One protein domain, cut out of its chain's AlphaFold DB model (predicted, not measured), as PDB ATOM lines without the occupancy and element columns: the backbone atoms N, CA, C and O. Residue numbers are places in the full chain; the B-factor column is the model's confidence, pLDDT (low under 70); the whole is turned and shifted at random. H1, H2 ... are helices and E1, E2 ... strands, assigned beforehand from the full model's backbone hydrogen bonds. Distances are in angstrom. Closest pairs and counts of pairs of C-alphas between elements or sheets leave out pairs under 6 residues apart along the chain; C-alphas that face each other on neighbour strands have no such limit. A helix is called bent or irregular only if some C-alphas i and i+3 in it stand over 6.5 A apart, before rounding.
ATOM      1  N   GLN A 702    -101.170  11.133 166.438       74.38
ATOM      2  CA  GLN A 702    -100.296  11.131 167.607       74.38
ATOM      3  C   GLN A 702     -98.870  10.726 167.194       74.38
ATOM      4  O   GLN A 702     -98.700   9.638 166.620       74.38
ATOM      5  N   PRO A 703     -97.846  11.551 167.497       78.56
ATOM      6  CA  PRO A 703     -96.455  11.193 167.265       78.56
ATOM      7  C   PRO A 703     -96.116   9.850 167.926       78.56
ATOM      8  O   PRO A 703     -96.473   9.641 169.088       78.56
ATOM      9  N   PRO A 704     -95.406   8.934 167.240       78.19
ATOM     10  CA  PRO A 704     -94.997   7.654 167.821       78.19
ATOM     11  C   PRO A 704     -94.256   7.813 169.154       78.19
ATOM     12  O   PRO A 704     -94.424   6.984 170.047       78.19
ATOM     13  N   SER A 705     -93.498   8.905 169.304       79.44
ATOM     14  CA  SER A 705     -92.759   9.265 170.517       79.44
ATOM     15  C   SER A 705     -93.640   9.614 171.714       79.44
ATOM     16  O   SER A 705     -93.198   9.491 172.850       79.44
ATOM     17  N   GLU A 706     -94.893  10.011 171.497       80.31
ATOM     18  CA  GLU A 706     -95.824  10.400 172.563       80.31
ATOM     19  C   GLU A 706     -96.824   9.291 172.916       80.31
ATOM     20  O   GLU A 706     -97.497   9.363 173.944       80.31
ATOM     21  N   MET A 707     -96.902   8.242 172.090       82.50
ATOM     22  CA  MET A 707     -97.909   7.177 172.175       82.50
ATOM     23  C   MET A 707     -97.901   6.424 173.514       82.50
ATOM     24  O   MET A 707     -98.952   6.004 174.005       82.50
ATOM     25  N   PHE A 708     -96.724   6.236 174.114       83.31
ATOM     26  CA  PHE A 708     -96.581   5.498 175.370       83.31
ATOM     27  C   PHE A 708     -96.405   6.396 176.597       83.31
ATOM     28  O   PHE A 708     -96.665   5.935 177.707       83.31
ATOM     29  N   LEU A 709     -96.023   7.667 176.417       81.31
ATOM     30  CA  LEU A 709     -95.701   8.593 177.512       81.31
ATOM     31  C   LEU A 709     -96.903   8.895 178.420       81.31
ATOM     32  O   LEU A 709     -96.731   9.216 179.590       81.31
ATOM     33  N   GLN A 710     -98.125   8.737 177.907       77.62
ATOM     34  CA  GLN A 710     -99.361   8.919 178.676       77.62
ATOM     35  C   GLN A 710     -99.765   7.670 179.486       77.62
ATOM     36  O   GLN A 710    -100.675   7.731 180.308       77.62
ATOM     37  N   GLN A 711     -99.090   6.528 179.300       81.88
ATOM     38  CA  GLN A 711     -99.402   5.258 179.974       81.88
ATOM     39  C   GLN A 711     -98.598   5.085 181.274       81.88
ATOM     40  O   GLN A 711     -97.997   4.036 181.517       81.88
ATOM     41  N   LEU A 712     -98.594   6.116 182.124       78.19
ATOM     42  CA  LEU A 712     -97.820   6.163 183.378       78.19
ATOM     43  C   LEU A 712     -98.272   5.125 184.419       78.19
ATOM     44  O   LEU A 712     -97.520   4.749 185.309       78.19
ATOM     45  N   ASN A 713     -99.494   4.609 184.280       79.75
ATOM     46  CA  ASN A 713    -100.000   3.490 185.073       79.75
ATOM     47  C   ASN A 713     -99.382   2.135 184.688       79.75
ATOM     48  O   ASN A 713     -99.531   1.167 185.428       79.75
ATOM     49  N   LYS A 714     -98.735   2.041 183.521       78.50
ATOM     50  CA  LYS A 714     -98.139   0.805 182.993       78.50
ATOM     51  C   LYS A 714     -96.619   0.866 182.926       78.50
ATOM     52  O   LYS A 714     -95.981  -0.182 183.020       78.50
ATOM     53  N   TYR A 715     -96.052   2.060 182.780       85.81
ATOM     54  CA  TYR A 715     -94.628   2.260 182.544       85.81
ATOM     55  C   TYR A 715     -94.097   3.448 183.336       85.81
ATOM     56  O   TYR A 715     -94.742   4.490 183.407       85.81
ATOM     57  N   SER A 716     -92.906   3.290 183.904       83.69
ATOM     58  CA  SER A 716     -92.291   4.311 184.762       83.69
ATOM     59  C   SER A 716     -91.106   5.028 184.110       83.69
ATOM     60  O   SER A 716     -90.764   6.133 184.524       83.69
ATOM     61  N   ARG A 717     -90.470   4.436 183.086       84.06
ATOM     62  CA  ARG A 717     -89.339   5.032 182.349       84.06
ATOM     63  C   ARG A 717     -89.425   4.728 180.860       84.06
ATOM     64  O   ARG A 717     -89.877   3.648 180.472       84.06
ATOM     65  N   PHE A 718     -88.925   5.657 180.051       87.00
ATOM     66  CA  PHE A 718     -88.965   5.625 178.590       87.00
ATOM     67  C   PHE A 718     -87.589   5.985 178.020       87.00
ATOM     68  O   PHE A 718     -86.796   6.636 178.698       87.00
ATOM     69  N   ASP A 719     -87.291   5.526 176.808       85.31
ATOM     70  CA  ASP A 719     -86.081   5.907 176.076       85.31
ATOM     71  C   ASP A 719     -86.251   7.237 175.311       85.31
ATOM     72  O   ASP A 719     -87.310   7.866 175.342       85.31
ATOM     73  N   GLU A 720     -85.208   7.666 174.595       81.31
ATOM     74  CA  GLU A 720     -85.203   8.896 173.782       81.31
ATOM     75  C   GLU A 720     -86.245   8.895 172.651       81.31
ATOM     76  O   GLU A 720     -86.589   9.948 172.117       81.31
ATOM     77  N   LYS A 721     -86.767   7.720 172.280       79.75
ATOM     78  CA  LYS A 721     -87.831   7.559 171.285       79.75
ATOM     79  C   LYS A 721     -89.210   7.457 171.936       79.75
ATOM     80  O   LYS A 721     -90.184   7.256 171.223       79.75
ATOM     81  N   GLY A 722     -89.315   7.585 173.259       77.88
ATOM     82  CA  GLY A 722     -90.568   7.466 174.001       77.88
ATOM     83  C   GLY A 722     -91.068   6.027 174.162       77.88
ATOM     84  O   GLY A 722     -92.228   5.823 174.520       77.88
ATOM     85  N   ILE A 723     -90.231   5.014 173.911       85.75
ATOM     86  CA  ILE A 723     -90.574   3.599 174.104       85.75
ATOM     87  C   ILE A 723     -90.320   3.217 175.570       85.75
ATOM     88  O   ILE A 723     -89.253   3.522 176.105       85.75
ATOM     89  N   PRO A 724     -91.263   2.537 176.247       87.00
ATOM     90  CA  PRO A 724     -91.078   2.106 177.626       87.00
ATOM     91  C   PRO A 724     -89.863   1.198 177.811       87.00
ATOM     92  O   PRO A 724     -89.717   0.200 177.104       87.00
ATOM     93  N   THR A 725     -89.041   1.493 178.815       85.12
ATOM     94  CA  THR A 725     -87.901   0.659 179.228       85.12
ATOM     95  C   THR A 725     -88.168  -0.070 180.542       85.12
ATOM     96  O   THR A 725     -87.638  -1.162 180.747       85.12
ATOM     97  N   HIS A 726     -89.015   0.495 181.410       87.56
ATOM     98  CA  HIS A 726     -89.362  -0.072 182.715       87.56
ATOM     99  C   HIS A 726     -90.881  -0.106 182.921       87.56
ATOM    100  O   HIS A 726     -91.598   0.803 182.497       87.56
ATOM    101  N   ASP A 727     -91.375  -1.145 183.590       84.38
ATOM    102  CA  ASP A 727     -92.784  -1.269 183.969       84.38
ATOM    103  C   ASP A 727     -93.177  -0.294 185.095       84.38
ATOM    104  O   ASP A 727     -92.343   0.448 185.618       84.38
ATOM    105  N   ALA A 728     -94.455  -0.261 185.468       82.81
ATOM    106  CA  ALA A 728     -94.983   0.612 186.522       82.81
ATOM    107  C   ALA A 728     -94.315   0.416 187.898       82.81
ATOM    108  O   ALA A 728     -94.337   1.331 188.716       82.81
ATOM    109  N   SER A 729     -93.705  -0.748 188.151       79.56
ATOM    110  CA  SER A 729     -92.988  -1.055 189.395       79.56
ATOM    111  C   SER A 729     -91.505  -0.665 189.364       79.56
ATOM    112  O   SER A 729     -90.805  -0.815 190.363       79.56
ATOM    113  N   GLY A 730     -91.019  -0.152 188.229       77.56
ATOM    114  CA  GLY A 730     -89.628   0.257 188.053       77.56
ATOM    115  C   GLY A 730     -88.695  -0.889 187.666       77.56
ATOM    116  O   GLY A 730     -87.481  -0.726 187.764       77.56
ATOM    117  N   LYS A 731     -89.229  -2.031 187.215       85.44
ATOM    118  CA  LYS A 731     -88.434  -3.163 186.722       85.44
ATOM    119  C   LYS A 731     -88.249  -3.075 185.209       85.44
ATOM    120  O   LYS A 731     -89.177  -2.715 184.488       85.44
ATOM    121  N   GLU A 732     -87.058  -3.421 184.720       86.50
ATOM    122  CA  GLU A 732     -86.777  -3.453 183.279       86.50
ATOM    123  C   GLU A 732     -87.710  -4.415 182.530       86.50
ATOM    124  O   GLU A 732     -87.933  -5.562 182.934       86.50
ATOM    125  N   ILE A 733     -88.230  -3.945 181.398       87.50
ATOM    126  CA  ILE A 733     -89.124  -4.715 180.535       87.50
ATOM    127  C   ILE A 733     -88.322  -5.791 179.796       87.50
ATOM    128  O   ILE A 733     -87.271  -5.537 179.208       87.50
ATOM    129  N   ALA A 734     -88.849  -7.017 179.760       87.00
ATOM    130  CA  ALA A 734     -88.205  -8.128 179.069       87.00
ATOM    131  C   ALA A 734     -88.041  -7.864 177.555       87.00
ATOM    132  O   ALA A 734     -88.929  -7.322 176.891       87.00
ATOM    133  N   LYS A 735     -86.938  -8.353 176.967       82.06
ATOM    134  CA  LYS A 735     -86.598  -8.165 175.538       82.06
ATOM    135  C   LYS A 735     -87.715  -8.569 174.560       82.06
ATOM    136  O   LYS A 735     -87.880  -7.942 173.516       82.06
ATOM    137  N   SER A 736     -88.505  -9.598 174.881       81.25
ATOM    138  CA  SER A 736     -89.636 -10.045 174.050       81.25
ATOM    139  C   SER A 736     -90.786  -9.030 174.012       81.25
ATOM    140  O   SER A 736     -91.428  -8.858 172.976       81.25
ATOM    141  N   GLN A 737     -91.025  -8.333 175.122       83.06
ATOM    142  CA  GLN A 737     -92.053  -7.308 175.253       83.06
ATOM    143  C   GLN A 737     -91.589  -5.975 174.653       83.06
ATOM    144  O   GLN A 737     -92.362  -5.354 173.925       83.06
ATOM    145  N   LEU A 738     -90.313  -5.611 174.814       84.44
ATOM    146  CA  LEU A 738     -89.689  -4.493 174.091       84.44
ATOM    147  C   LEU A 738     -89.845  -4.633 172.569       84.44
ATOM    148  O   LEU A 738     -90.250  -3.689 171.897       84.44
ATOM    149  N   LYS A 739     -89.638  -5.836 172.011       83.44
ATOM    150  CA  LYS A 739     -89.833  -6.088 170.570       83.44
ATOM    151  C   LYS A 739     -91.290  -5.892 170.117       83.44
ATOM    152  O   LYS A 739     -91.529  -5.467 168.988       83.44
ATOM    153  N   LYS A 740     -92.274  -6.183 170.980       83.62
ATOM    154  CA  LYS A 740     -93.697  -5.906 170.705       83.62
ATOM    155  C   LYS A 740     -93.996  -4.406 170.742       83.62
ATOM    156  O   LYS A 740     -94.687  -3.923 169.851       83.62
ATOM    157  N   LEU A 741     -93.455  -3.682 171.724       85.06
ATOM    158  CA  LEU A 741     -93.597  -2.226 171.835       85.06
ATOM    159  C   LEU A 741     -92.950  -1.507 170.643       85.06
ATOM    160  O   LEU A 741     -93.585  -0.638 170.053       85.06
ATOM    161  N   GLN A 742     -91.773  -1.956 170.200       85.12
ATOM    162  CA  GLN A 742     -91.128  -1.456 168.982       85.12
ATOM    163  C   GLN A 742     -92.002  -1.679 167.740       85.12
ATOM    164  O   GLN A 742     -92.186  -0.774 166.937       85.12
ATOM    165  N   LYS A 743     -92.621  -2.859 167.597       84.38
ATOM    166  CA  LYS A 743     -93.517  -3.136 166.463       84.38
ATOM    167  C   LYS A 743     -94.753  -2.226 166.458       84.38
ATOM    168  O   LYS A 743     -95.224  -1.848 165.387       84.38
ATOM    169  N   LEU A 744     -95.283  -1.886 167.636       82.44
ATOM    170  CA  LEU A 744     -96.385  -0.929 167.780       82.44
ATOM    171  C   LEU A 744     -95.937   0.496 167.433       82.44
ATOM    172  O   LEU A 744     -96.642   1.181 166.695       82.44
ATOM    173  N   TYR A 745     -94.754   0.902 167.898       85.25
ATOM    174  CA  TYR A 745     -94.128   2.176 167.544       85.25
ATOM    175  C   TYR A 745     -93.945   2.316 166.024       85.25
ATOM    176  O   TYR A 745     -94.395   3.292 165.428       85.25
ATOM    177  N   ASP A 746     -93.370   1.307 165.368       81.88
ATOM    178  CA  ASP A 746     -93.119   1.320 163.921       81.88
ATOM    179  C   ASP A 746     -94.424   1.327 163.110       81.88
ATOM    180  O   ASP A 746     -94.519   1.962 162.056       81.88
ATOM    181  N   ALA A 747     -95.457   0.627 163.592       78.12
ATOM    182  CA  ALA A 747     -96.781   0.649 162.982       78.12
ATOM    183  C   ALA A 747     -97.440   2.033 163.095       78.12
ATOM    184  O   ALA A 747     -98.059   2.488 162.133       78.12
ATOM    185  N   GLN A 748     -97.276   2.714 164.232       79.44
ATOM    186  CA  GLN A 748     -97.755   4.081 164.432       79.44
ATOM    187  C   GLN A 748     -96.980   5.083 163.569       79.44
ATOM    188  O   GLN A 748     -97.594   5.935 162.933       79.44
ATOM    189  N   ALA A 749     -95.658   4.933 163.453       78.56
ATOM    190  CA  ALA A 749     -94.839   5.754 162.564       78.56
ATOM    191  C   ALA A 749     -95.316   5.626 161.112       78.56
ATOM    192  O   ALA A 749     -95.585   6.627 160.452       78.56
ATOM    193  N   LYS A 750     -95.545   4.398 160.632       75.44
ATOM    194  CA  LYS A 750     -96.110   4.174 159.293       75.44
ATOM    195  C   LYS A 750     -97.468   4.854 159.099       75.44
ATOM    196  O   LYS A 750     -97.700   5.387 158.022       75.44
ATOM    197  N   ARG A 751     -98.337   4.861 160.117       71.56
ATOM    198  CA  ARG A 751     -99.654   5.524 160.067       71.56
ATOM    199  C   ARG A 751     -99.552   7.048 160.029       71.56
ATOM    200  O   ARG A 751    -100.295   7.655 159.269       71.56
ATOM    201  N   LEU A 752     -98.633   7.647 160.789       70.50
ATOM    202  CA  LEU A 752     -98.405   9.097 160.801       70.50
ATOM    203  C   LEU A 752     -97.833   9.600 159.464       70.50
ATOM    204  O   LEU A 752     -98.216  10.666 158.990       70.50
ATOM    205  N   PHE A 753     -96.940   8.826 158.835       63.97
ATOM    206  CA  PHE A 753     -96.266   9.227 157.591       63.97
ATOM    207  C   PHE A 753     -97.015   8.829 156.302       63.97
ATOM    208  O   PHE A 753     -96.687   9.331 155.229       63.97
ATOM    209  N   GLN A 754     -98.045   7.976 156.371       56.97
ATOM    210  CA  GLN A 754     -98.838   7.561 155.200       56.97
ATOM    211  C   GLN A 754     -99.655   8.688 154.521       56.97
ATOM    212  O   GLN A 754     -99.694   8.712 153.289       56.97
ATOM    213  N   PRO A 755    -100.291   9.637 155.245       51.06
ATOM    214  CA  PRO A 755    -101.064  10.723 154.633       51.06
ATOM    215  C   PRO A 755    -100.199  11.743 153.877       51.06
ATOM    216  O   PRO A 755    -100.678  12.371 152.937       51.06
ATOM    217  N   VAL A 756     -98.924  11.892 154.257       47.31
ATOM    218  CA  VAL A 756     -98.009  12.901 153.689       47.31
ATOM    219  C   VAL A 756     -97.595  12.551 152.253       47.31
ATOM    220  O   VAL A 756     -97.382  13.438 151.431       47.31
ATOM    221  N   VAL A 757     -97.555  11.261 151.905       45.41
ATOM    222  CA  VAL A 757     -97.194  10.812 150.547       45.41
ATOM    223  C   VAL A 757     -98.339  11.039 149.548       45.41
ATOM    224  O   VAL A 757     -98.087  11.358 148.389       45.41
ATOM    225  N   LEU A 758     -99.601  10.951 149.987       43.59
ATOM    226  CA  LEU A 758    -100.762  11.187 149.116       43.59
ATOM    227  C   LEU A 758    -101.028  12.681 148.863       43.59
ATOM    228  O   LEU A 758    -101.507  13.022 147.783       43.59
ATOM    229  N   SER A 759    -100.685  13.585 149.793       40.59
ATOM    230  CA  SER A 759    -100.850  15.030 149.557       40.59
ATOM    231  C   SER A 759     -99.773  15.621 148.640       40.59
ATOM    232  O   SER A 759    -100.052  16.584 147.934       40.59
ATOM    233  N   PHE A 760     -98.566  15.041 148.601       41.34
ATOM    234  CA  PHE A 760     -97.504  15.483 147.687       41.34
ATOM    235  C   PHE A 760     -97.698  14.990 146.242       41.34
ATOM    236  O   PHE A 760     -97.305  15.686 145.311       41.34
ATOM    237  N   GLY A 761     -98.352  13.840 146.031       37.69
ATOM    238  CA  GLY A 761     -98.637  13.319 144.685       37.69
ATOM    239  C   GLY A 761     -99.649  14.149 143.882       37.69
ATOM    240  O   GLY A 761     -99.553  14.211 142.661       37.69
ATOM    241  N   ASN A 762    -100.579  14.839 144.554       36.75
ATOM    242  CA  ASN A 762    -101.585  15.688 143.899       36.75
ATOM    243  C   ASN A 762    -101.118  17.130 143.630       36.75
ATOM    244  O   ASN A 762    -101.830  17.869 142.959       36.75
ATOM    245  N   PHE A 763     -99.938  17.534 144.109       37.84
ATOM    246  CA  PHE A 763     -99.378  18.868 143.847       37.84
ATOM    247  C   PHE A 763     -98.479  18.929 142.598       37.84
ATOM    248  O   PHE A 763     -98.038  20.010 142.225       37.84
TER     249      PHE A 763
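This is residues 702 to 763 of the 766 residues of the protein "Cysteinyl tRNA synthetase" of Fasciola hepatica (UniProt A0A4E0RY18). One long helix, H1, makes the long axis, with a small two-stranded hairpin, E1 and E2, near its first residues and its last part sticking out as an arm, residues 754 to 763, of which 754 to 761 belong to H1. A stretch with no named element, residues 702 to 714, comes before the hairpin and belongs to the same body. The printed part has 62 residues, with two named strands and then one named helix along the chain; the sheet has the order E1 - E2 and is antiparallel. The class is mixed, helices and strands. The whole is loose, with a radius of gyration of the C-alphas of 14.3 A, and the C-alphas span 50 by 21 by 16 A.

After residues 702 to 714 come the strands E1, residues 715 to 718, and E2, residues 724 to 727, a hairpin with a tight link of 5 residues. They are antiparallel neighbours, with 154 degrees between their N-to-C directions. The C-alphas of Tyr 715 and Asp 727 face each other at 4.2 A, as do those of Phe 718 and Pro 724, also at 4.2 A. Across the pair, N 716 and O 726 are within hydrogen-bond range at 3.1 A, and N 725 and O 717 at 2.8 A. A short link of 7 residues joins E2 to the helix H1, residues 735 to 761. The closest C-alphas of E2 and H1 are those of Thr 725 and Leu 738, 7.5 A apart. E1 and H1 are apart. In H1, 19 of 23 O i to N i+4 pairs are within hydrogen-bond range.

E1 begins at C-alpha 715, at (-94.628, 2.260, 182.544), and E2 begins at C-alpha 724, at (-91.078, 2.106, 177.626). From first to last C-alpha, E1 measures 7.7 A and E2 7.4 A. H1 measures 39.5 A, from C-alpha 735 at (-86.598, -8.165, 175.538) to C-alpha 761 at (-98.637, 13.319, 144.685). H1 is irregular, but only just: C-alphas 752 and 755 are 6.9 A apart.

The two C-alphas farthest apart are those of Ser 729 and Phe 763, at 50.1 A. Residues 754 to 763 stand free; without them the body of 52 residues spans 33 by 21 by 17 A and has a radius of gyration of 10.6 A. The printed part has no cut, and neither link between named elements is long. The mean pLDDT of the printed part is 75.4, and the model's confidence is low, under 70, at residues 753 to 763.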